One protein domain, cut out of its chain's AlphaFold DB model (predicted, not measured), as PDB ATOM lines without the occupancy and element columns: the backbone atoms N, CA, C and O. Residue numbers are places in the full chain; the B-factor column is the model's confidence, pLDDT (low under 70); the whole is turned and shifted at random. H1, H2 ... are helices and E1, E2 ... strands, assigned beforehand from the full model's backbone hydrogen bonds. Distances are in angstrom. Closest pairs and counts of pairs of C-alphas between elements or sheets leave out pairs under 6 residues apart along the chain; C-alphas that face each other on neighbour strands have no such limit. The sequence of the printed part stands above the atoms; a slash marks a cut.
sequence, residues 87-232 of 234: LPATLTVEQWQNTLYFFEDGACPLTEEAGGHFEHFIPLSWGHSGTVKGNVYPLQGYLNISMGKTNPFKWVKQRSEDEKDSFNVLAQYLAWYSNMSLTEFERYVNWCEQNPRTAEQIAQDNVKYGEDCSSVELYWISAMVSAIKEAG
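AT A GLANCE: This is residues 87 to 232 of the 234 residues of an uncharacterized protein of Paenibacillus sp. Soil787 (UniProt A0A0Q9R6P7). A compact body of crossed helices and loops has a small two-stranded hairpin, E1 and E2, in one half, with H1 beside E2, H2 beside E1 and the helical hairpin H3 and H4 close by; H5 lies nearest the middle, together with the long loop 121 to 135. H6 and H7 make the other end, where residues 224 to 232, mostly the end of H7, stick out. The printed part has 146 residues, with seven named helices and two named strands in the order H1, E1, E2, H2, H3, H4, H5, H6, H7. The two strands are antiparallel, the class is mostly helix, and the whole is compact, with a radius of gyration of the C-alphas of 15.8 A and an elongated outline of 50 by 32 by 24 A.

HOW THE PARTS SIT: H1, residues 93 to 102, comes closest to E2, residues 136 to 139, at the C-alphas of Thr 99 and Tyr 137, 6.6 A apart. E1, residues 117 to 120, and E2 form a hairpin, antiparallel at 137 degrees, with N 117 and O 139 at 2.8 A and N 137 and O 119 at 3.1 A, within hydrogen-bond range. The closest C-alphas of E1 and H2, residues 141 to 147, are those of His 117 and Gly 141, 6.3 A apart. H3, residues 152 to 158, and H4, residues 161 to 177, touch as a helical hairpin, opposite ways at a shallow tilt of 8 degrees; Val 156 and Lys 164 have the closest C-alphas, 6.1 A apart. H4, with residues 171 to 176 alone, touches H5, residues 182 to 194, about perpendicular at 89 degrees, closest at the C-alphas of Ala 175 and Phe 185, 5.3 A. H5 and H7, residues 215 to 230, only just touch, with 3 pairs of C-alphas within 8 A, the closest those of Tyr 188 and Tyr 219, 6.6 A. H6, residues 199 to 209, touches no helix but is near H7. H1, H2, H4, H5, H6 and H7 have every O i to N i+4 pair within hydrogen-bond range; H3 has 1 of 3, and 3 of 4 O i to N i+3 pairs.

IN THESE COORDINATES: H1 begins at C-alpha 93, (-49.526, -32.623, -37.807), and is 14.2 A long. E1 and E2 measure 9.9 and 9.4 A, H2 9.9 A and H3 10.5 A. H4 is 24.7 A, H5 18.5 A, H6 15.2 A and H7 22.6 A, ending at C-alpha 230, (-31.146, -33.283, 1.298).

THE WHOLE: The C-alphas of Ala 114 and Gly 232, the two farthest apart, are 53.4 A apart. The printed part has no cut. The links H1 to E1 and E1 to E2 are long. Mean pLDDT of the printed part is 94.0; residue 212 is under 70.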
ATOM      1  N   LEU A  87     -37.743 -22.912 -27.066       96.12
ATOM      2  CA  LEU A  87     -38.480 -23.998 -26.422       96.12
ATOM      3  C   LEU A  87     -38.716 -25.164 -27.393       96.12
ATOM      4  O   LEU A  87     -38.780 -24.926 -28.607       96.12
ATOM      5  N   PRO A  88     -38.949 -26.387 -26.873       95.81
ATOM      6  CA  PRO A  88     -39.294 -27.539 -27.697       95.81
ATOM      7  C   PRO A  88     -40.461 -27.243 -28.650       95.81
ATOM      8  O   PRO A  88     -41.479 -26.661 -28.268       95.81
ATOM      9  N   ALA A  89     -40.305 -27.624 -29.915       96.19
ATOM     10  CA  ALA A  89     -41.250 -27.337 -30.997       96.19
ATOM     11  C   ALA A  89     -41.442 -28.580 -31.879       96.19
ATOM     12  O   ALA A  89     -41.232 -28.542 -33.093       96.19
ATOM     13  N   THR A  90     -41.756 -29.703 -31.234       95.94
ATOM     14  CA  THR A  90     -41.723 -31.047 -31.827       95.94
ATOM     15  C   THR A  90     -43.102 -31.589 -32.193       95.94
ATOM     16  O   THR A  90     -43.194 -32.699 -32.713       95.94
ATOM     17  N   LEU A  91     -44.177 -30.826 -31.956       97.56
ATOM     18  CA  LEU A  91     -45.532 -31.252 -32.302       97.56
ATOM     19  C   LEU A  91     -45.659 -31.518 -33.809       97.56
ATOM     20  O   LEU A  91     -45.367 -30.639 -34.622       97.56
ATOM     21  N   THR A  92     -46.143 -32.699 -34.188       97.06
ATOM     22  CA  THR A  92     -46.411 -33.044 -35.593       97.06
ATOM     23  C   THR A  92     -47.876 -32.817 -35.972       97.06
ATOM     24  O   THR A  92     -48.760 -32.740 -35.117       97.06
ATOM     25  N   VAL A  93     -48.153 -32.727 -37.279       95.38
ATOM     26  CA  VAL A  93     -49.526 -32.623 -37.807       95.38
ATOM     27  C   VAL A  93     -50.365 -33.826 -37.380       95.38
ATOM     28  O   VAL A  93     -51.471 -33.648 -36.881       95.38
ATOM     29  N   GLU A  94     -49.805 -35.031 -37.487       95.25
ATOM     30  CA  GLU A  94     -50.446 -36.278 -37.055       95.25
ATOM     31  C   GLU A  94     -50.733 -36.279 -35.548       95.25
ATOM     32  O   GLU A  94     -51.829 -36.617 -35.112       95.25
ATOM     33  N   GLN A  95     -49.774 -35.834 -34.731       97.31
ATOM     34  CA  GLN A  95     -49.976 -35.713 -33.291       97.31
ATOM     35  C   GLN A  95     -51.123 -34.761 -32.960       97.31
ATOM     36  O   GLN A  95     -51.925 -35.082 -32.084       97.31
ATOM     37  N   TRP A  96     -51.224 -33.620 -33.643       97.19
ATOM     38  CA  TRP A  96     -52.327 -32.689 -33.433       97.19
ATOM     39  C   TRP A  96     -53.667 -33.259 -33.911       97.19
ATOM     40  O   TRP A  96     -54.642 -33.195 -33.167       97.19
ATOM     41  N   GLN A  97     -53.710 -33.917 -35.073       94.31
ATOM     42  CA  GLN A  97     -54.899 -34.633 -35.556       94.31
ATOM     43  C   GLN A  97     -55.387 -35.674 -34.546       94.31
ATOM     44  O   GLN A  97     -56.569 -35.713 -34.225       94.31
ATOM     45  N   ASN A  98     -54.470 -36.449 -33.964       94.69
ATOM     46  CA  ASN A  98     -54.800 -37.419 -32.923       94.69
ATOM     47  C   ASN A  98     -55.304 -36.751 -31.633       94.69
ATOM     48  O   ASN A  98     -56.031 -37.380 -30.871       94.69
ATOM     49  N   THR A  99     -54.904 -35.505 -31.339       96.25
ATOM     50  CA  THR A  99     -55.497 -34.738 -30.228       96.25
ATOM     51  C   THR A  99     -56.935 -34.357 -30.549       96.25
ATOM     52  O   THR A  99     -57.805 -34.595 -29.722       96.25
ATOM     53  N   LEU A 100     -57.184 -33.802 -31.738       94.38
ATOM     54  CA  LEU A 100     -58.530 -33.412 -32.163       94.38
ATOM     55  C   LEU A 100     -59.476 -34.614 -32.154       94.38
ATOM     56  O   LEU A 100     -60.523 -34.547 -31.529       94.38
ATOM     57  N   TYR A 101     -59.057 -35.733 -32.747       92.25
ATOM     58  CA  TYR A 101     -59.837 -36.971 -32.771       92.25
ATOM     59  C   TYR A 101     -60.165 -37.494 -31.366       92.25
ATOM     60  O   TYR A 101     -61.284 -37.929 -31.112       92.25
ATOM     61  N   PHE A 102     -59.202 -37.439 -30.439       93.75
ATOM     62  CA  PHE A 102     -59.423 -37.871 -29.056       93.75
ATOM     63  C   PHE A 102     -60.500 -37.036 -28.347       93.75
ATOM     64  O   PHE A 102     -61.247 -37.574 -27.539       93.75
ATOM     65  N   PHE A 103     -60.591 -35.744 -28.663       93.44
ATOM     66  CA  PHE A 103     -61.590 -34.829 -28.114       93.44
ATOM     67  C   PHE A 103     -62.694 -34.538 -29.137       93.44
ATOM     68  O   PHE A 103     -62.924 -33.381 -29.465       93.44
ATOM     69  N   GLU A 104     -63.326 -35.582 -29.678       91.50
ATOM     70  CA  GLU A 104     -64.496 -35.484 -30.573       91.50
ATOM     71  C   GLU A 104     -64.337 -34.432 -31.688       91.50
ATOM     72  O   GLU A 104     -65.096 -33.469 -31.797       91.50
ATOM     73  N   ASP A 105     -63.288 -34.601 -32.497       88.12
ATOM     74  CA  ASP A 105     -62.919 -33.712 -33.607       88.12
ATOM     75  C   ASP A 105     -62.673 -32.244 -33.195       88.12
ATOM     76  O   ASP A 105     -62.947 -31.297 -33.933       88.12
ATOM     77  N   GLY A 106     -62.068 -32.043 -32.020       88.81
ATOM     78  CA  GLY A 106     -61.654 -30.725 -31.530       88.81
ATOM     79  C   GLY A 106     -62.684 -30.020 -30.651       88.81
ATOM     80  O   GLY A 106     -62.616 -28.796 -30.487       88.81
ATOM     81  N   ALA A 107     -63.625 -30.765 -30.079       92.81
ATOM     82  CA  ALA A 107     -64.443 -30.298 -28.978       92.81
ATOM     83  C   ALA A 107     -63.584 -29.912 -27.767       92.81
ATOM     84  O   ALA A 107     -62.471 -30.394 -27.544       92.81
ATOM     85  N   CYS A 108     -64.104 -28.982 -26.979       95.44
ATOM     86  CA  CYS A 108     -63.477 -28.555 -25.744       95.44
ATOM     87  C   CYS A 108     -63.572 -29.668 -24.689       95.44
ATOM     88  O   CYS A 108     -64.682 -30.065 -24.352       95.44
ATOM     89  N   PRO A 109     -62.464 -30.106 -24.069       95.31
ATOM     90  CA  PRO A 109     -62.487 -31.162 -23.067       95.31
ATOM     91  C   PRO A 109     -63.314 -30.811 -21.834       95.31
ATOM     92  O   PRO A 109     -63.737 -31.714 -21.139       95.31
ATOM     93  N   LEU A 110     -63.505 -29.519 -21.535       93.69
ATOM     94  CA  LEU A 110     -64.228 -29.065 -20.342       93.69
ATOM     95  C   LEU A 110     -65.725 -28.873 -20.579       93.69
ATOM     96  O   LEU A 110     -66.496 -28.990 -19.635       93.69
ATOM     97  N   THR A 111     -66.123 -28.510 -21.799       91.62
ATOM     98  CA  THR A 111     -67.509 -28.112 -22.101       91.62
ATOM     99  C   THR A 111     -68.168 -29.007 -23.135       91.62
ATOM    100  O   THR A 111     -69.360 -28.860 -23.365       91.62
ATOM    101  N   GLU A 112     -67.397 -29.877 -23.792       89.06
ATOM    102  CA  GLU A 112     -67.810 -30.754 -24.899       89.06
ATOM    103  C   GLU A 112     -68.328 -29.990 -26.135       89.06
ATOM    104  O   GLU A 112     -68.681 -30.565 -27.160       89.06
ATOM    105  N   GLU A 113     -68.302 -28.657 -26.092       90.31
ATOM    106  CA  GLU A 113     -68.685 -27.797 -27.201       90.31
ATOM    107  C   GLU A 113     -67.636 -27.870 -28.315       90.31
ATOM    108  O   GLU A 113     -66.435 -27.686 -28.074       90.31
ATOM    109  N   ALA A 114     -68.102 -28.057 -29.551       88.81
ATOM    110  CA  ALA A 114     -67.272 -28.028 -30.750       88.81
ATOM    111  C   ALA A 114     -66.553 -26.676 -30.946       88.81
ATOM    112  O   ALA A 114     -66.978 -25.629 -30.449       88.81
ATOM    113  N   GLY A 115     -65.479 -26.689 -31.741       84.62
ATOM    114  CA  GLY A 115     -64.755 -25.473 -32.125       84.62
ATOM    115  C   GLY A 115     -63.737 -24.990 -31.090       84.62
ATOM    116  O   GLY A 115     -63.523 -23.785 -30.958       84.62
ATOM    117  N   GLY A 116     -63.098 -25.907 -30.359       91.75
ATOM    118  CA  GLY A 116     -62.008 -25.569 -29.450       91.75
ATOM    119  C   GLY A 116     -60.799 -24.987 -30.190       91.75
ATOM    120  O   GLY A 116     -60.375 -25.468 -31.242       91.75
ATOM    121  N   HIS A 117     -60.212 -23.936 -29.625       92.56
ATOM    122  CA  HIS A 117     -58.986 -23.328 -30.126       92.56
ATOM    123  C   HIS A 117     -57.755 -24.103 -29.653       92.56
ATOM    124  O   HIS A 117     -57.759 -24.685 -28.575       92.56
ATOM    125  N   PHE A 118     -56.676 -24.058 -30.435       96.19
ATOM    126  CA  PHE A 118     -55.382 -24.608 -30.032       96.19
ATOM    127  C   PHE A 118     -54.852 -23.877 -28.794       96.19
ATOM    128  O   PHE A 118     -54.534 -22.687 -28.882       96.19
ATOM    129  N   GLU A 119     -54.679 -24.601 -27.690       96.75
ATOM    130  CA  GLU A 119     -54.204 -24.056 -26.420       96.75
ATOM    131  C   GLU A 119     -52.976 -24.793 -25.879       96.75
ATOM    132  O   GLU A 119     -52.780 -25.978 -26.158       96.75
ATOM    133  N   HIS A 120     -52.144 -24.082 -25.110       97.50
ATOM    134  CA  HIS A 120     -50.998 -24.637 -24.396       97.50
ATOM    135  C   HIS A 120     -51.327 -24.802 -22.907       97.50
ATOM    136  O   HIS A 120     -51.690 -23.838 -22.246       97.50
ATOM    137  N   PHE A 121     -51.135 -25.993 -22.338       97.88
ATOM    138  CA  PHE A 121     -51.449 -26.239 -20.920       97.88
ATOM    139  C   PHE A 121     -50.497 -25.496 -19.976       97.88
ATOM    140  O   PHE A 121     -50.919 -24.836 -19.031       97.88
ATOM    141  N   ILE A 122     -49.197 -25.559 -20.261       97.81
ATOM    142  CA  ILE A 122     -48.170 -24.718 -19.650       97.81
ATOM    143  C   ILE A 122     -47.900 -23.554 -20.613       97.81
ATOM    144  O   ILE A 122     -47.397 -23.794 -21.720       97.81
ATOM    145  N   PRO A 123     -48.186 -22.297 -20.219       97.06
ATOM    146  CA  PRO A 123     -47.991 -21.142 -21.084       97.06
ATOM    147  C   PRO A 123     -46.531 -20.983 -21.513       97.06
ATOM    148  O   PRO A 123     -45.626 -20.956 -20.675       97.06
ATOM    149  N   LEU A 124     -46.294 -20.733 -22.807       96.50
ATOM    150  CA  LEU A 124     -44.941 -20.509 -23.343       96.50
ATOM    151  C   LEU A 124     -44.182 -19.383 -22.616       96.50
ATOM    152  O   LEU A 124     -42.956 -19.403 -22.547       96.50
ATOM    153  N   SER A 125     -44.895 -18.403 -22.048       95.88
ATOM    154  CA  SER A 125     -44.288 -17.296 -21.299       95.88
ATOM    155  C   SER A 125     -43.622 -17.703 -19.984       95.88
ATOM    156  O   SER A 125     -42.882 -16.899 -19.433       95.88
ATOM    157  N   TRP A 126     -43.883 -18.905 -19.466       97.56
ATOM    158  CA  TRP A 126     -43.138 -19.436 -18.319       97.56
ATOM    159  C   TRP A 126     -41.763 -19.975 -18.723       97.56
ATOM    160  O   TRP A 126     -40.950 -20.297 -17.863       97.56
ATOM    161  N   GLY A 127     -41.484 -20.072 -20.027       96.69
ATOM    162  CA  GLY A 127     -40.222 -20.600 -20.522       96.69
ATOM    163  C   GLY A 127     -40.115 -22.114 -20.367       96.69
ATOM    164  O   GLY A 127     -39.010 -22.628 -20.270       96.69
ATOM    165  N   HIS A 128     -41.230 -22.850 -20.337       96.75
ATOM    166  CA  HIS A 128     -41.255 -24.308 -20.171       96.75
ATOM    167  C   HIS A 128     -42.116 -25.007 -21.219       96.75
ATOM    168  O   HIS A 128     -42.989 -24.391 -21.830       96.75
ATOM    169  N   SER A 129     -41.885 -26.313 -21.364       95.56
ATOM    170  CA  SER A 129     -42.643 -27.303 -22.138       95.56
ATOM    171  C   SER A 129     -42.616 -27.104 -23.658       95.56
ATOM    172  O   SER A 129     -42.204 -28.002 -24.387       95.56
ATOM    173  N   GLY A 130     -42.966 -25.914 -24.146       96.38
ATOM    174  CA  GLY A 130     -42.993 -25.603 -25.572       96.38
ATOM    175  C   GLY A 130     -44.257 -26.100 -26.282       96.38
ATOM    176  O   GLY A 130     -45.298 -26.331 -25.666       96.38
ATOM    177  N   THR A 131     -44.181 -26.234 -27.605       97.81
ATOM    178  CA  THR A 131     -45.258 -26.787 -28.436       97.81
ATOM    179  C   THR A 131     -44.971 -28.265 -28.681       97.81
ATOM    180  O   THR A 131     -44.264 -28.634 -29.618       97.81
ATOM    181  N   VAL A 132     -45.511 -29.106 -27.800       97.06
ATOM    182  CA  VAL A 132     -45.305 -30.561 -27.778       97.06
ATOM    183  C   VAL A 132     -46.621 -31.272 -27.473       97.06
ATOM    184  O   VAL A 132     -47.533 -30.670 -26.908       97.06
ATOM    185  N   LYS A 133     -46.727 -32.563 -27.811       96.88
ATOM    186  CA  LYS A 133     -47.961 -33.350 -27.645       96.88
ATOM    187  C   LYS A 133     -48.517 -33.337 -26.212       96.88
ATOM    188  O   LYS A 133     -49.720 -33.191 -26.043       96.88
ATOM    189  N   GLY A 134     -47.651 -33.422 -25.199       97.00
ATOM    190  CA  GLY A 134     -48.033 -33.366 -23.781       97.00
ATOM    191  C   GLY A 134     -48.367 -31.967 -23.248       97.00
ATOM    192  O   GLY A 134     -48.558 -31.813 -22.048       97.00
ATOM    193  N   ASN A 135     -48.418 -30.942 -24.105       98.19
ATOM    194  CA  ASN A 135     -48.676 -29.564 -23.690       98.19
ATOM    195  C   ASN A 135     -49.774 -28.866 -24.499       98.19
ATOM    196  O   ASN A 135     -49.936 -27.663 -24.332       98.19
ATOM    197  N   VAL A 136     -50.487 -29.555 -25.398       98.31
ATOM    198  CA  VAL A 136     -51.455 -28.913 -26.305       98.31
ATOM    199  C   VAL A 136     -52.803 -29.624 -26.334       98.31
ATOM    200  O   VAL A 136     -52.860 -30.852 -26.298       98.31
ATOM    201  N   TYR A 137     -53.885 -28.852 -26.427       98.00
ATOM    202  CA  TYR A 137     -55.262 -29.354 -26.420       98.00
ATOM    203  C   TYR A 137     -56.243 -28.316 -27.000       98.00
ATOM    204  O   TYR A 137     -55.902 -27.133 -27.063       98.00
ATOM    205  N   PRO A 138     -57.432 -28.727 -27.476       97.44
ATOM    206  CA  PRO A 138     -58.497 -27.798 -27.841       97.44
ATOM    207  C   PRO A 138     -59.120 -27.175 -26.585       97.44
ATOM    208  O   PRO A 138     -59.377 -27.872 -25.614       97.44
ATOM    209  N   LEU A 139     -59.397 -25.873 -26.577       96.69
ATOM    210  CA  LEU A 139     -60.106 -25.207 -25.480       96.69
ATOM    211  C   LEU A 139     -61.002 -24.092 -26.015       96.69
ATOM    212  O   LEU A 139     -60.613 -23.355 -26.923       96.69
ATOM    213  N   GLN A 140     -62.190 -23.920 -25.436       95.12
ATOM    214  CA  GLN A 140     -63.045 -22.788 -25.787       95.12
ATOM    215  C   GLN A 140     -62.345 -21.444 -25.551       95.12
ATOM    216  O   GLN A 140     -61.659 -21.236 -24.546       95.12
ATOM    217  N   GLY A 141     -62.573 -20.488 -26.455       91.94
ATOM    218  CA  GLY A 141     -61.900 -19.187 -26.416       91.94
ATOM    219  C   GLY A 141     -62.180 -18.405 -25.129       91.94
ATOM    220  O   GLY A 141     -61.276 -17.783 -24.575       91.94
ATOM    221  N   TYR A 142     -63.405 -18.484 -24.599       92.88
ATOM    222  CA  TYR A 142     -63.765 -17.818 -23.345       92.88
ATOM    223  C   TYR A 142     -63.103 -18.460 -22.116       92.88
ATOM    224  O   TYR A 142     -62.732 -17.744 -21.184       92.88
ATOM    225  N   LEU A 143     -62.899 -19.784 -22.119       94.69
ATOM    226  CA  LEU A 143     -62.157 -20.476 -21.062       94.69
ATOM    227  C   LEU A 143     -60.675 -20.122 -21.121       94.69
ATOM    228  O   LEU A 143     -60.087 -19.838 -20.083       94.69
ATOM    229  N   ASN A 144     -60.097 -20.053 -22.321       91.88
ATOM    230  CA  ASN A 144     -58.720 -19.607 -22.502       91.88
ATOM    231  C   ASN A 144     -58.506 -18.181 -21.961       91.88
ATOM    232  O   ASN A 144     -57.600 -17.933 -21.170       91.88
ATOM    233  N   ILE A 145     -59.400 -17.249 -22.313       92.50
ATOM    234  CA  ILE A 145     -59.364 -15.871 -21.797       92.50
ATOM    235  C   ILE A 145     -59.460 -15.851 -20.263       92.50
ATOM    236  O   ILE A 145     -58.724 -15.106 -19.619       92.50
ATOM    237  N   SER A 146     -60.344 -16.670 -19.685       93.38
ATOM    238  CA  SER A 146     -60.516 -16.800 -18.231       93.38
ATOM    239  C   SER A 146     -59.272 -17.369 -17.536       93.38
ATOM    240  O   SER A 146     -58.866 -16.876 -16.484       93.38
ATOM    241  N   MET A 147     -58.643 -18.392 -18.121       92.12
ATOM    242  CA  MET A 147     -57.454 -19.046 -17.572       92.12
ATOM    243  C   MET A 147     -56.219 -18.142 -17.657       92.12
ATOM    244  O   MET A 147     -55.466 -18.005 -16.686       92.12
ATOM    245  N   GLY A 148     -56.025 -17.476 -18.798       92.12
ATOM    246  CA  GLY A 148     -54.907 -16.574 -19.039       92.12
ATOM    247  C   GLY A 148     -53.557 -17.263 -18.827       92.12
ATOM    248  O   GLY A 148     -53.218 -18.222 -19.507       92.12
ATOM    249  N   LYS A 149     -52.758 -16.755 -17.881       92.00
ATOM    250  CA  LYS A 149     -51.462 -17.350 -17.486       92.00
ATOM    251  C   LYS A 149     -51.517 -18.034 -16.122       92.00
ATOM    252  O   LYS A 149     -50.476 -18.261 -15.510       92.00
ATOM    253  N   THR A 150     -52.718 -18.265 -15.605       95.31
ATOM    254  CA  THR A 150     -52.908 -18.916 -14.311       95.31
ATOM    255  C   THR A 150     -52.527 -20.381 -14.439       95.31
ATOM    256  O   THR A 150     -52.784 -21.004 -15.463       95.31
ATOM    257  N   ASN A 151     -51.948 -20.949 -13.386       97.50
ATOM    258  CA  ASN A 151     -51.737 -22.386 -13.313       97.50
ATOM    259  C   ASN A 151     -53.075 -23.134 -13.484       97.50
ATOM    260  O   ASN A 151     -53.972 -22.914 -12.661       97.50
ATOM    261  N   PRO A 152     -53.219 -24.018 -14.493       97.50
ATOM    262  CA  PRO A 152     -54.487 -24.690 -14.778       97.50
ATOM    263  C   PRO A 152     -55.058 -25.456 -13.576       97.50
ATOM    264  O   PRO A 152     -56.256 -25.378 -13.312       97.50
ATOM    265  N   PHE A 153     -54.202 -26.095 -12.766       98.00
ATOM    266  CA  PHE A 153     -54.618 -26.805 -11.548       98.00
ATOM    267  C   PHE A 153     -55.103 -25.866 -10.436       98.00
ATOM    268  O   PHE A 153     -55.888 -26.270  -9.580       98.00
ATOM    269  N   LYS A 154     -54.661 -24.602 -10.415       97.38
ATOM    270  CA  LYS A 154     -55.207 -23.582  -9.501       97.38
ATOM    271  C   LYS A 154     -56.491 -22.972 -10.054       97.38
ATOM    272  O   LYS A 154     -57.421 -22.735  -9.289       97.38
ATOM    273  N   TRP A 155     -56.529 -22.729 -11.362       96.88
ATOM    274  CA  TRP A 155     -57.663 -22.138 -12.066       96.88
ATOM    275  C   TRP A 155     -58.911 -23.027 -11.988       96.88
ATOM    276  O   TRP A 155     -59.983 -22.541 -11.627       96.88
ATOM    277  N   VAL A 156     -58.766 -24.339 -12.202       96.56
ATOM    278  CA  VAL A 156     -59.901 -25.277 -12.208       96.56
ATOM    279  C   VAL A 156     -60.619 -25.378 -10.853       96.56
ATOM    280  O   VAL A 156     -61.812 -25.659 -10.795       96.56
ATOM    281  N   LYS A 157     -59.940 -25.072  -9.736       95.69
ATOM    282  CA  LYS A 157     -60.529 -25.139  -8.382       95.69
ATOM    283  C   LYS A 157     -61.746 -24.226  -8.205       95.69
ATOM    284  O   LYS A 157     -62.545 -24.463  -7.306       95.69
ATOM    285  N   GLN A 158     -61.873 -23.198  -9.044       93.88
ATOM    286  CA  GLN A 158     -62.963 -22.219  -9.017       93.88
ATOM    287  C   GLN A 158     -64.101 -22.550 -10.007       93.88
ATOM    288  O   GLN A 158     -65.010 -21.740 -10.179       93.88
ATOM    289  N   ARG A 159     -64.043 -23.702 -10.689       92.69
ATOM    290  CA  ARG A 159     -65.037 -24.167 -11.675       92.69
ATOM    291  C   ARG A 159     -66.088 -25.090 -11.039       92.69
ATOM    292  O   ARG A 159     -65.984 -25.416  -9.850       92.69
ATOM    293  N   SER A 160     -67.111 -25.479 -11.808       93.56
ATOM    294  CA  SER A 160     -68.095 -26.475 -11.354       93.56
ATOM    295  C   SER A 160     -67.437 -27.843 -11.129       93.56
ATOM    296  O   SER A 160     -66.308 -28.070 -11.559       93.56
ATOM    297  N   GLU A 161     -68.114 -28.750 -10.422       94.25
ATOM    298  CA  GLU A 161     -67.565 -30.093 -10.183       94.25
ATOM    299  C   GLU A 161     -67.438 -30.895 -11.485       94.25
ATOM    300  O   GLU A 161     -66.370 -31.435 -11.752       94.25
ATOM    301  N   ASP A 162     -68.450 -30.837 -12.354       90.31
ATOM    302  CA  ASP A 162     -68.416 -31.478 -13.676       90.31
ATOM    303  C   ASP A 162     -67.214 -30.998 -14.512       90.31
ATOM    304  O   ASP A 162     -66.504 -31.793 -15.122       90.31
ATOM    305  N   GLU A 163     -66.907 -29.695 -14.483       92.25
ATOM    306  CA  GLU A 163     -65.736 -29.161 -15.187       92.25
ATOM    307  C   GLU A 163     -64.408 -29.629 -14.576       92.25
ATOM    308  O   GLU A 163     -63.417 -29.753 -15.300       92.25
ATOM    309  N   LYS A 164     -64.357 -29.883 -13.262       95.56
ATOM    310  CA  LYS A 164     -63.169 -30.457 -12.610       95.56
ATOM    311  C   LYS A 164     -62.974 -31.912 -13.018       95.56
ATOM    312  O   LYS A 164     -61.836 -32.303 -13.272       95.56
ATOM    313  N   ASP A 165     -64.048 -32.688 -13.119       93.12
ATOM    314  CA  ASP A 165     -63.991 -34.078 -13.580       93.12
ATOM    315  C   ASP A 165     -63.503 -34.155 -15.030       93.12
ATOM    316  O   ASP A 165     -62.535 -34.860 -15.332       93.12
ATOM    317  N   SER A 166     -64.068 -33.328 -15.907       94.31
ATOM    318  CA  SER A 166     -63.624 -33.191 -17.295       94.31
ATOM    319  C   SER A 166     -62.171 -32.708 -17.410       94.31
ATOM    320  O   SER A 166     -61.373 -33.234 -18.194       94.31
ATOM    321  N   PHE A 167     -61.760 -31.759 -16.566       97.00
ATOM    322  CA  PHE A 167     -60.364 -31.335 -16.477       97.00
ATOM    323  C   PHE A 167     -59.436 -32.462 -16.008       97.00
ATOM    324  O   PHE A 167     -58.318 -32.566 -16.511       97.00
ATOM    325  N   ASN A 168     -59.866 -33.328 -15.087       96.12
ATOM    326  CA  ASN A 168     -59.066 -34.472 -14.647       96.12
ATOM    327  C   ASN A 168     -58.806 -35.457 -15.792       96.12
ATOM    328  O   ASN A 168     -57.718 -36.035 -15.854       96.12
ATOM    329  N   VAL A 169     -59.757 -35.636 -16.714       94.50
ATOM    330  CA  VAL A 169     -59.557 -36.446 -17.929       94.50
ATOM    331  C   VAL A 169     -58.505 -35.804 -18.839       94.50
ATOM    332  O   VAL A 169     -57.552 -36.468 -19.250       94.50
ATOM    333  N   LEU A 170     -58.615 -34.496 -19.088       97.44
ATOM    334  CA  LEU A 170     -57.614 -33.736 -19.846       97.44
ATOM    335  C   LEU A 170     -56.219 -33.810 -19.199       97.44
ATOM    336  O   LEU A 170     -55.222 -34.055 -19.879       97.44
ATOM    337  N   ALA A 171     -56.126 -33.618 -17.885       98.19
ATOM    338  CA  ALA A 171     -54.859 -33.645 -17.165       98.19
ATOM    339  C   ALA A 171     -54.211 -35.037 -17.214       98.19
ATOM    340  O   ALA A 171     -53.001 -35.136 -17.411       98.19
ATOM    341  N   GLN A 172     -54.997 -36.114 -17.110       97.50
ATOM    342  CA  GLN A 172     -54.509 -37.487 -17.289       97.50
ATOM    343  C   GLN A 172     -53.988 -37.734 -18.706       97.50
ATOM    344  O   GLN A 172     -52.925 -38.329 -18.871       97.50
ATOM    345  N   TYR A 173     -54.698 -37.240 -19.722       97.44
ATOM    346  CA  TYR A 173     -54.252 -37.311 -21.111       97.44
ATOM    347  C   TYR A 173     -52.878 -36.650 -21.297       97.44
ATOM    348  O   TYR A 173     -51.961 -37.256 -21.852       97.44
ATOM    349  N   LEU A 174     -52.699 -35.427 -20.793       98.25
ATOM    350  CA  LEU A 174     -51.433 -34.694 -20.918       98.25
ATOM    351  C   LEU A 174     -50.307 -35.326 -20.087       98.25
ATOM    352  O   LEU A 174     -49.166 -35.391 -20.552       98.25
ATOM    353  N   ALA A 175     -50.627 -35.847 -18.898       97.69
ATOM    354  CA  ALA A 175     -49.694 -36.589 -18.057       97.69
ATOM    355  C   ALA A 175     -49.171 -37.844 -18.772       97.69
ATOM    356  O   ALA A 175     -47.960 -38.065 -18.817       97.69
ATOM    357  N   TRP A 176     -50.060 -38.603 -19.426       96.62
ATOM    358  CA  TRP A 176     -49.693 -39.783 -20.210       96.62
ATOM    359  C   TRP A 176     -48.689 -39.450 -21.319       96.62
ATOM    360  O   TRP A 176     -47.637 -40.081 -21.417       96.62
ATOM    361  N   TYR A 177     -48.951 -38.401 -22.106       96.06
ATOM    362  CA  TYR A 177     -48.021 -37.952 -23.153       96.06
ATOM    363  C   TYR A 177     -46.742 -37.299 -22.619       96.06
ATOM    364  O   TYR A 177     -45.785 -37.132 -23.374       96.06
ATOM    365  N   SER A 178     -46.715 -36.951 -21.334       95.00
ATOM    366  CA  SER A 178     -45.522 -36.483 -20.623       95.00
ATOM    367  C   SER A 178     -44.783 -37.617 -19.903       95.00
ATOM    368  O   SER A 178     -43.783 -37.355 -19.237       95.00
ATOM    369  N   ASN A 179     -45.255 -38.865 -20.036       95.62
ATOM    370  CA  ASN A 179     -44.748 -40.044 -19.333       95.62
ATOM    371  C   ASN A 179     -44.715 -39.858 -17.804       95.62
ATOM    372  O   ASN A 179     -43.723 -40.162 -17.142       95.62
ATOM    373  N   MET A 180     -45.799 -39.308 -17.255       95.69
ATOM    374  CA  MET A 180     -45.978 -39.028 -15.830       95.69
ATOM    375  C   MET A 180     -47.311 -39.584 -15.333       95.69
ATOM    376  O   MET A 180     -48.296 -39.638 -16.070       95.69
ATOM    377  N   SER A 181     -47.378 -39.925 -14.046       97.44
ATOM    378  CA  SER A 181     -48.664 -40.014 -13.351       97.44
ATOM    379  C   SER A 181     -49.317 -38.630 -13.240       97.44
ATOM    380  O   SER A 181     -48.640 -37.602 -13.307       97.44
ATOM    381  N   LEU A 182     -50.632 -38.578 -13.005       97.69
ATOM    382  CA  LEU A 182     -51.348 -37.309 -12.815       97.69
ATOM    383  C   LEU A 182     -50.730 -36.460 -11.689       97.69
ATOM    384  O   LEU A 182     -50.537 -35.257 -11.848       97.69
ATOM    385  N   THR A 183     -50.366 -37.088 -10.568       97.69
ATOM    386  CA  THR A 183     -49.751 -36.395  -9.429       97.69
ATOM    387  C   THR A 183     -48.366 -35.843  -9.763       97.69
ATOM    388  O   THR A 183     -48.022 -34.744  -9.331       97.69
ATOM    389  N   GLU A 184     -47.555 -36.576 -10.524       97.62
ATOM    390  CA  GLU A 184     -46.253 -36.079 -10.984       97.62
ATOM    391  C   GLU A 184     -46.414 -34.936 -11.978       97.62
ATOM    392  O   GLU A 184     -45.695 -33.944 -11.875       97.62
ATOM    393  N   PHE A 185     -47.391 -35.035 -12.878       98.38
ATOM    394  CA  PHE A 185     -47.691 -33.986 -13.841       98.38
ATOM    395  C   PHE A 185     -48.149 -32.695 -13.155       98.38
ATOM    396  O   PHE A 185     -47.654 -31.617 -13.482       98.38
ATOM    397  N   GLU A 186     -49.006 -32.781 -12.134       98.38
ATOM    398  CA  GLU A 186     -49.378 -31.618 -11.321       98.38
ATOM    399  C   GLU A 186     -48.157 -31.000 -10.620       98.38
ATOM    400  O   GLU A 186     -47.978 -29.778 -10.635       98.38
ATOM    401  N   ARG A 187     -47.268 -31.818 -10.037       98.12
ATOM    402  CA  ARG A 187     -46.017 -31.327  -9.426       98.12
ATOM    403  C   ARG A 187     -45.110 -30.649 -10.450       98.12
ATOM    404  O   ARG A 187     -44.576 -29.582 -10.157       98.12
ATOM    405  N   TYR A 188     -44.984 -31.220 -11.642       98.12
ATOM    406  CA  TYR A 188     -44.220 -30.652 -12.748       98.12
ATOM    407  C   TYR A 188     -44.783 -29.294 -13.197       98.12
ATOM    408  O   TYR A 188     -44.030 -28.329 -13.324       98.12
ATOM    409  N   VAL A 189     -46.102 -29.175 -13.361       98.31
ATOM    410  CA  VAL A 189     -46.762 -27.916 -13.747       98.31
ATOM    411  C   VAL A 189     -46.582 -26.850 -12.661       98.31
ATOM    412  O   VAL A 189     -46.232 -25.708 -12.966       98.31
ATOM    413  N   ASN A 190     -46.730 -27.227 -11.389       98.06
ATOM    414  CA  ASN A 190     -46.457 -26.344 -10.254       98.06
ATOM    415  C   ASN A 190     -44.985 -25.902 -10.196       98.06
ATOM    416  O   ASN A 190     -44.706 -24.742  -9.895       98.06
ATOM    417  N   TRP A 191     -44.040 -26.795 -10.502       97.88
ATOM    418  CA  TRP A 191     -42.620 -26.454 -10.584       97.88
ATOM    419  C   TRP A 191     -42.340 -25.473 -11.727       97.88
ATOM    420  O   TRP A 191     -41.616 -24.503 -11.515       97.88
ATOM    421  N   CYS A 192     -42.956 -25.665 -12.898       97.69
ATOM    422  CA  CYS A 192     -42.822 -24.744 -14.029       97.69
ATOM    423  C   CYS A 192     -43.274 -23.322 -13.670       97.69
ATOM    424  O   CYS A 192     -42.593 -22.358 -14.011       97.69
ATOM    425  N   GLU A 193     -44.398 -23.190 -12.958       97.69
ATOM    426  CA  GLU A 193     -44.913 -21.897 -12.486       97.69
ATOM    427  C   GLU A 193     -43.946 -21.209 -11.513       97.69
ATOM    428  O   GLU A 193     -43.746 -19.998 -11.578       97.69
ATOM    429  N   GLN A 194     -43.359 -21.980 -10.594       97.12
ATOM    430  CA  GLN A 194     -42.471 -21.468  -9.546       97.12
ATOM    431  C   GLN A 194     -41.066 -21.139 -10.061       97.12
ATOM    432  O   GLN A 194     -40.348 -20.372  -9.424       97.12
ATOM    433  N   ASN A 195     -40.678 -21.701 -11.206       96.44
ATOM    434  CA  ASN A 195     -39.334 -21.584 -11.764       96.44
ATOM    435  C   ASN A 195     -39.367 -21.036 -13.200       96.44
ATOM    436  O   ASN A 195     -38.833 -21.694 -14.094       96.44
ATOM    437  N   PRO A 196     -39.990 -19.873 -13.474       96.50
ATOM    438  CA  PRO A 196     -40.050 -19.345 -14.830       96.50
ATOM    439  C   PRO A 196     -38.638 -19.096 -15.371       96.50
ATOM    440  O   PRO A 196     -37.767 -18.600 -14.654       96.50
ATOM    441  N   ARG A 197     -38.410 -19.427 -16.644       95.69
ATOM    442  CA  ARG A 197     -37.093 -19.282 -17.280       95.69
ATOM    443  C   ARG A 197     -37.021 -18.048 -18.170       95.69
ATOM    444  O   ARG A 197     -37.906 -17.789 -18.984       95.69
ATOM    445  N   THR A 198     -35.929 -17.307 -18.025       96.56
ATOM    446  CA  THR A 198     -35.530 -16.213 -18.923       96.56
ATOM    447  C   THR A 198     -34.995 -16.754 -20.251       96.56
ATOM    448  O   THR A 198     -34.622 -17.924 -20.351       96.56
ATOM    449  N   ALA A 199     -34.923 -15.902 -21.277       95.38
ATOM    450  CA  ALA A 199     -34.358 -16.285 -22.572       95.38
ATOM    451  C   ALA A 199     -32.887 -16.722 -22.445       95.38
ATOM    452  O   ALA A 199     -32.459 -17.663 -23.109       95.38
ATOM    453  N   GLU A 200     -32.132 -16.081 -21.552       96.12
ATOM    454  CA  GLU A 200     -30.740 -16.408 -21.254       96.12
ATOM    455  C   GLU A 200     -30.615 -17.791 -20.610       96.12
ATOM    456  O   GLU A 200     -29.771 -18.580 -21.030       96.12
ATOM    457  N   GLN A 201     -31.471 -18.113 -19.634       94.88
ATOM    458  CA  GLN A 201     -31.495 -19.441 -19.008       94.88
ATOM    459  C   GLN A 201     -31.877 -20.529 -20.014       94.88
ATOM    460  O   GLN A 201     -31.225 -21.566 -20.053       94.88
ATOM    461  N   ILE A 202     -32.877 -20.281 -20.869       95.19
ATOM    462  CA  ILE A 202     -33.264 -21.227 -21.926       95.19
ATOM    463  C   ILE A 202     -32.087 -21.464 -22.881       95.19
ATOM    464  O   ILE A 202     -31.763 -22.607 -23.190       95.19
ATOM    465  N   ALA A 203     -31.400 -20.403 -23.312       93.81
ATOM    466  CA  ALA A 203     -30.234 -20.533 -24.180       93.81
ATOM    467  C   ALA A 203     -29.090 -21.316 -23.509       93.81
ATOM    468  O   ALA A 203     -28.460 -22.153 -24.153       93.81
ATOM    469  N   GLN A 204     -28.834 -21.078 -22.220       93.50
ATOM    470  CA  GLN A 204     -27.828 -21.813 -21.446       93.50
ATOM    471  C   GLN A 204     -28.183 -23.297 -21.305       93.50
ATOM    472  O   GLN A 204     -27.316 -24.148 -21.510       93.50
ATOM    473  N   ASP A 205     -29.442 -23.610 -20.999       91.69
ATOM    474  CA  ASP A 205     -29.929 -24.987 -20.910       91.69
ATOM    475  C   ASP A 205     -29.795 -25.699 -22.260       91.69
ATOM    476  O   ASP A 205     -29.286 -26.817 -22.305       91.69
ATOM    477  N   ASN A 206     -30.146 -25.038 -23.366       91.44
ATOM    478  CA  ASN A 206     -30.021 -25.609 -24.710       91.44
ATOM    479  C   ASN A 206     -28.559 -25.894 -25.088       91.44
ATOM    480  O   ASN A 206     -28.274 -26.899 -25.732       91.44
ATOM    481  N   VAL A 207     -27.613 -25.050 -24.660       93.06
ATOM    482  CA  VAL A 207     -26.172 -25.318 -24.831       93.06
ATOM    483  C   VAL A 207     -25.726 -26.504 -23.974       93.06
ATOM    484  O   VAL A 207     -24.903 -27.306 -24.413       93.06
ATOM    485  N   LYS A 208     -26.243 -26.612 -22.747       91.50
ATOM    486  CA  LYS A 208     -25.808 -27.614 -21.770       91.50
ATOM    487  C   LYS A 208     -26.383 -29.005 -22.033       91.50
ATOM    488  O   LYS A 208     -25.667 -29.990 -21.873       91.50
ATOM    489  N   TYR A 209     -27.660 -29.083 -22.385       88.31
ATOM    490  CA  TYR A 209     -28.422 -30.329 -22.489       88.31
ATOM    491  C   TYR A 209     -28.888 -30.636 -23.921       88.31
ATOM    492  O   TYR A 209     -29.397 -31.723 -24.171       88.31
ATOM    493  N   GLY A 210     -28.677 -29.714 -24.864       85.94
ATOM    494  CA  GLY A 210     -29.151 -29.809 -26.244       85.94
ATOM    495  C   GLY A 210     -30.482 -29.082 -26.463       85.94
ATOM    496  O   GLY A 210     -31.286 -28.939 -25.546       85.94
ATOM    497  N   GLU A 211     -30.723 -28.634 -27.699       77.00
ATOM    498  CA  GLU A 211     -31.938 -27.888 -28.087       77.00
ATOM    499  C   GLU A 211     -33.231 -28.713 -27.970       77.00
ATOM    500  O   GLU A 211     -34.318 -28.144 -27.869       77.00
ATOM    501  N   ASP A 212     -33.111 -30.042 -27.952       69.25
ATOM    502  CA  ASP A 212     -34.234 -30.971 -27.815       69.25
ATOM    503  C   ASP A 212     -34.516 -31.367 -26.353       69.25
ATOM    504  O   ASP A 212     -35.461 -32.117 -26.103       69.25
ATOM    505  N   CYS A 213     -33.733 -30.871 -25.380       79.88
ATOM    506  CA  CYS A 213     -33.951 -31.171 -23.965       79.88
ATOM    507  C   CYS A 213     -35.337 -30.680 -23.527       79.88
ATOM    508  O   CYS A 213     -35.655 -29.487 -23.549       79.88
ATOM    509  N   SER A 214     -36.171 -31.611 -23.083       88.19
ATOM    510  CA  SER A 214     -37.518 -31.319 -22.621       88.19
ATOM    511  C   SER A 214     -37.498 -30.671 -21.236       88.19
ATOM    512  O   SER A 214     -36.659 -30.963 -20.381       88.19
ATOM    513  N   SER A 215     -38.484 -29.816 -20.955       90.56
ATOM    514  CA  SER A 215     -38.678 -29.285 -19.597       90.56
ATOM    515  C   SER A 215     -38.992 -30.376 -18.568       90.56
ATOM    516  O   SER A 215     -38.724 -30.183 -17.386       90.56
ATOM    517  N   VAL A 216     -39.498 -31.531 -19.011       92.12
ATOM    518  CA  VAL A 216     -39.686 -32.719 -18.170       92.12
ATOM    519  C   VAL A 216     -38.343 -33.268 -17.687       92.12
ATOM    520  O   VAL A 216     -38.184 -33.534 -16.498       92.12
ATOM    521  N   GLU A 217     -37.349 -33.391 -18.567       91.81
ATOM    522  CA  GLU A 217     -36.000 -33.820 -18.176       91.81
ATOM    523  C   GLU A 217     -35.359 -32.824 -17.206       91.81
ATOM    524  O   GLU A 217     -34.798 -33.227 -16.188       91.81
ATOM    525  N   LEU A 218     -35.511 -31.519 -17.460       92.25
ATOM    526  CA  LEU A 218     -35.022 -30.475 -16.553       92.25
ATOM    527  C   LEU A 218     -35.671 -30.556 -15.167       92.25
ATOM    528  O   LEU A 218     -34.983 -30.402 -14.156       92.25
ATOM    529  N   TYR A 219     -36.972 -30.839 -15.113       95.12
ATOM    530  CA  TYR A 219     -37.690 -31.061 -13.862       95.12
ATOM    531  C   TYR A 219     -37.116 -32.253 -13.085       95.12
ATOM    532  O   TYR A 219     -36.810 -32.118 -11.898       95.12
ATOM    533  N   TRP A 220     -36.879 -33.390 -13.746       93.25
ATOM    534  CA  TRP A 220     -36.297 -34.566 -13.094       93.25
ATOM    535  C   TRP A 220     -34.852 -34.344 -12.642       93.25
ATOM    536  O   TRP A 220     -34.493 -34.744 -11.534       93.25
ATOM    537  N   ILE A 221     -34.038 -33.641 -13.436       90.69
ATOM    538  CA  ILE A 221     -32.684 -33.229 -13.037       90.69
ATOM    539  C   ILE A 221     -32.753 -32.350 -11.781       90.69
ATOM    540  O   ILE A 221     -32.018 -32.587 -10.822       90.69
ATOM    541  N   SER A 222     -33.660 -31.369 -11.748       89.81
ATOM    542  CA  SER A 222     -33.857 -30.493 -10.586       89.81
ATOM    543  C   SER A 222     -34.295 -31.271  -9.341       89.81
ATOM    544  O   SER A 222     -33.786 -31.017  -8.244       89.81
ATOM    545  N   ALA A 223     -35.221 -32.219  -9.493       90.06
ATOM    546  CA  ALA A 223     -35.696 -33.067  -8.403       90.06
ATOM    547  C   ALA A 223     -34.567 -33.952  -7.849       90.06
ATOM    548  O   ALA A 223     -34.361 -34.008  -6.637       90.06
ATOM    549  N   MET A 224     -33.775 -34.568  -8.732       90.88
ATOM    550  CA  MET A 224     -32.648 -35.422  -8.358       90.88
ATOM    551  C   MET A 224     -31.554 -34.640  -7.618       90.88
ATOM    552  O   MET A 224     -31.078 -35.082  -6.574       90.88
ATOM    553  N   VAL A 225     -31.188 -33.449  -8.104       88.69
ATOM    554  CA  VAL A 225     -30.206 -32.575  -7.435       88.69
ATOM    555  C   VAL A 225     -30.688 -32.147  -6.046       88.69
ATOM    556  O   VAL A 225     -29.882 -32.070  -5.119       88.69
ATOM    557  N   SER A 226     -31.984 -31.878  -5.882       87.62
ATOM    558  CA  SER A 226     -32.553 -31.493  -4.583       87.62
ATOM    559  C   SER A 226     -32.496 -32.653  -3.586       87.62
ATOM    560  O   SER A 226     -31.994 -32.476  -2.479       87.62
ATOM    561  N   ALA A 227     -32.879 -33.860  -4.016       86.69
ATOM    562  CA  ALA A 227     -32.810 -35.065  -3.187       86.69
ATOM    563  C   ALA A 227     -31.375 -35.400  -2.737       86.69
ATOM    564  O   ALA A 227     -31.152 -35.777  -1.588       86.69
ATOM    565  N   ILE A 228     -30.383 -35.220  -3.617       88.06
ATOM    566  CA  ILE A 228     -28.962 -35.431  -3.295       88.06
ATOM    567  C   ILE A 228     -28.481 -34.456  -2.203       88.06
ATOM    568  O   ILE A 228     -27.804 -34.871  -1.260       88.06
ATOM    569  N   LYS A 229     -28.864 -33.175  -2.295       87.25
ATOM    570  CA  LYS A 229     -28.529 -32.160  -1.282       87.25
ATOM    571  C   LYS A 229     -29.169 -32.469   0.070       87.25
ATOM    572  O   LYS A 229     -28.508 -32.347   1.096       87.25
ATOM    573  N   GLU A 230     -30.431 -32.891   0.075       87.56
ATOM    574  CA  GLU A 230     -31.146 -33.283   1.298       87.56
ATOM    575  C   GLU A 230     -30.529 -34.521   1.960       87.56
ATOM    576  O   GLU A 230     -30.478 -34.607   3.186       87.56
ATOM    577  N   ALA A 231     -29.981 -35.444   1.166       84.75
ATOM    578  CA  ALA A 231     -29.250 -36.612   1.650       84.75
ATOM    579  C   ALA A 231     -27.826 -36.295   2.167       84.75
ATOM    580  O   ALA A 231     -27.094 -37.215   2.537       84.75
ATOM    581  N   GLY A 232     -27.414 -35.020   2.198       79.62
ATOM    582  CA  GLY A 232     -26.091 -34.588   2.665       79.62
ATOM    583  C   GLY A 232     -24.949 -34.883   1.688       79.62
ATOM    584  O   GLY A 232     -23.785 -34.868   2.081       79.62
TER     585      GLY A 232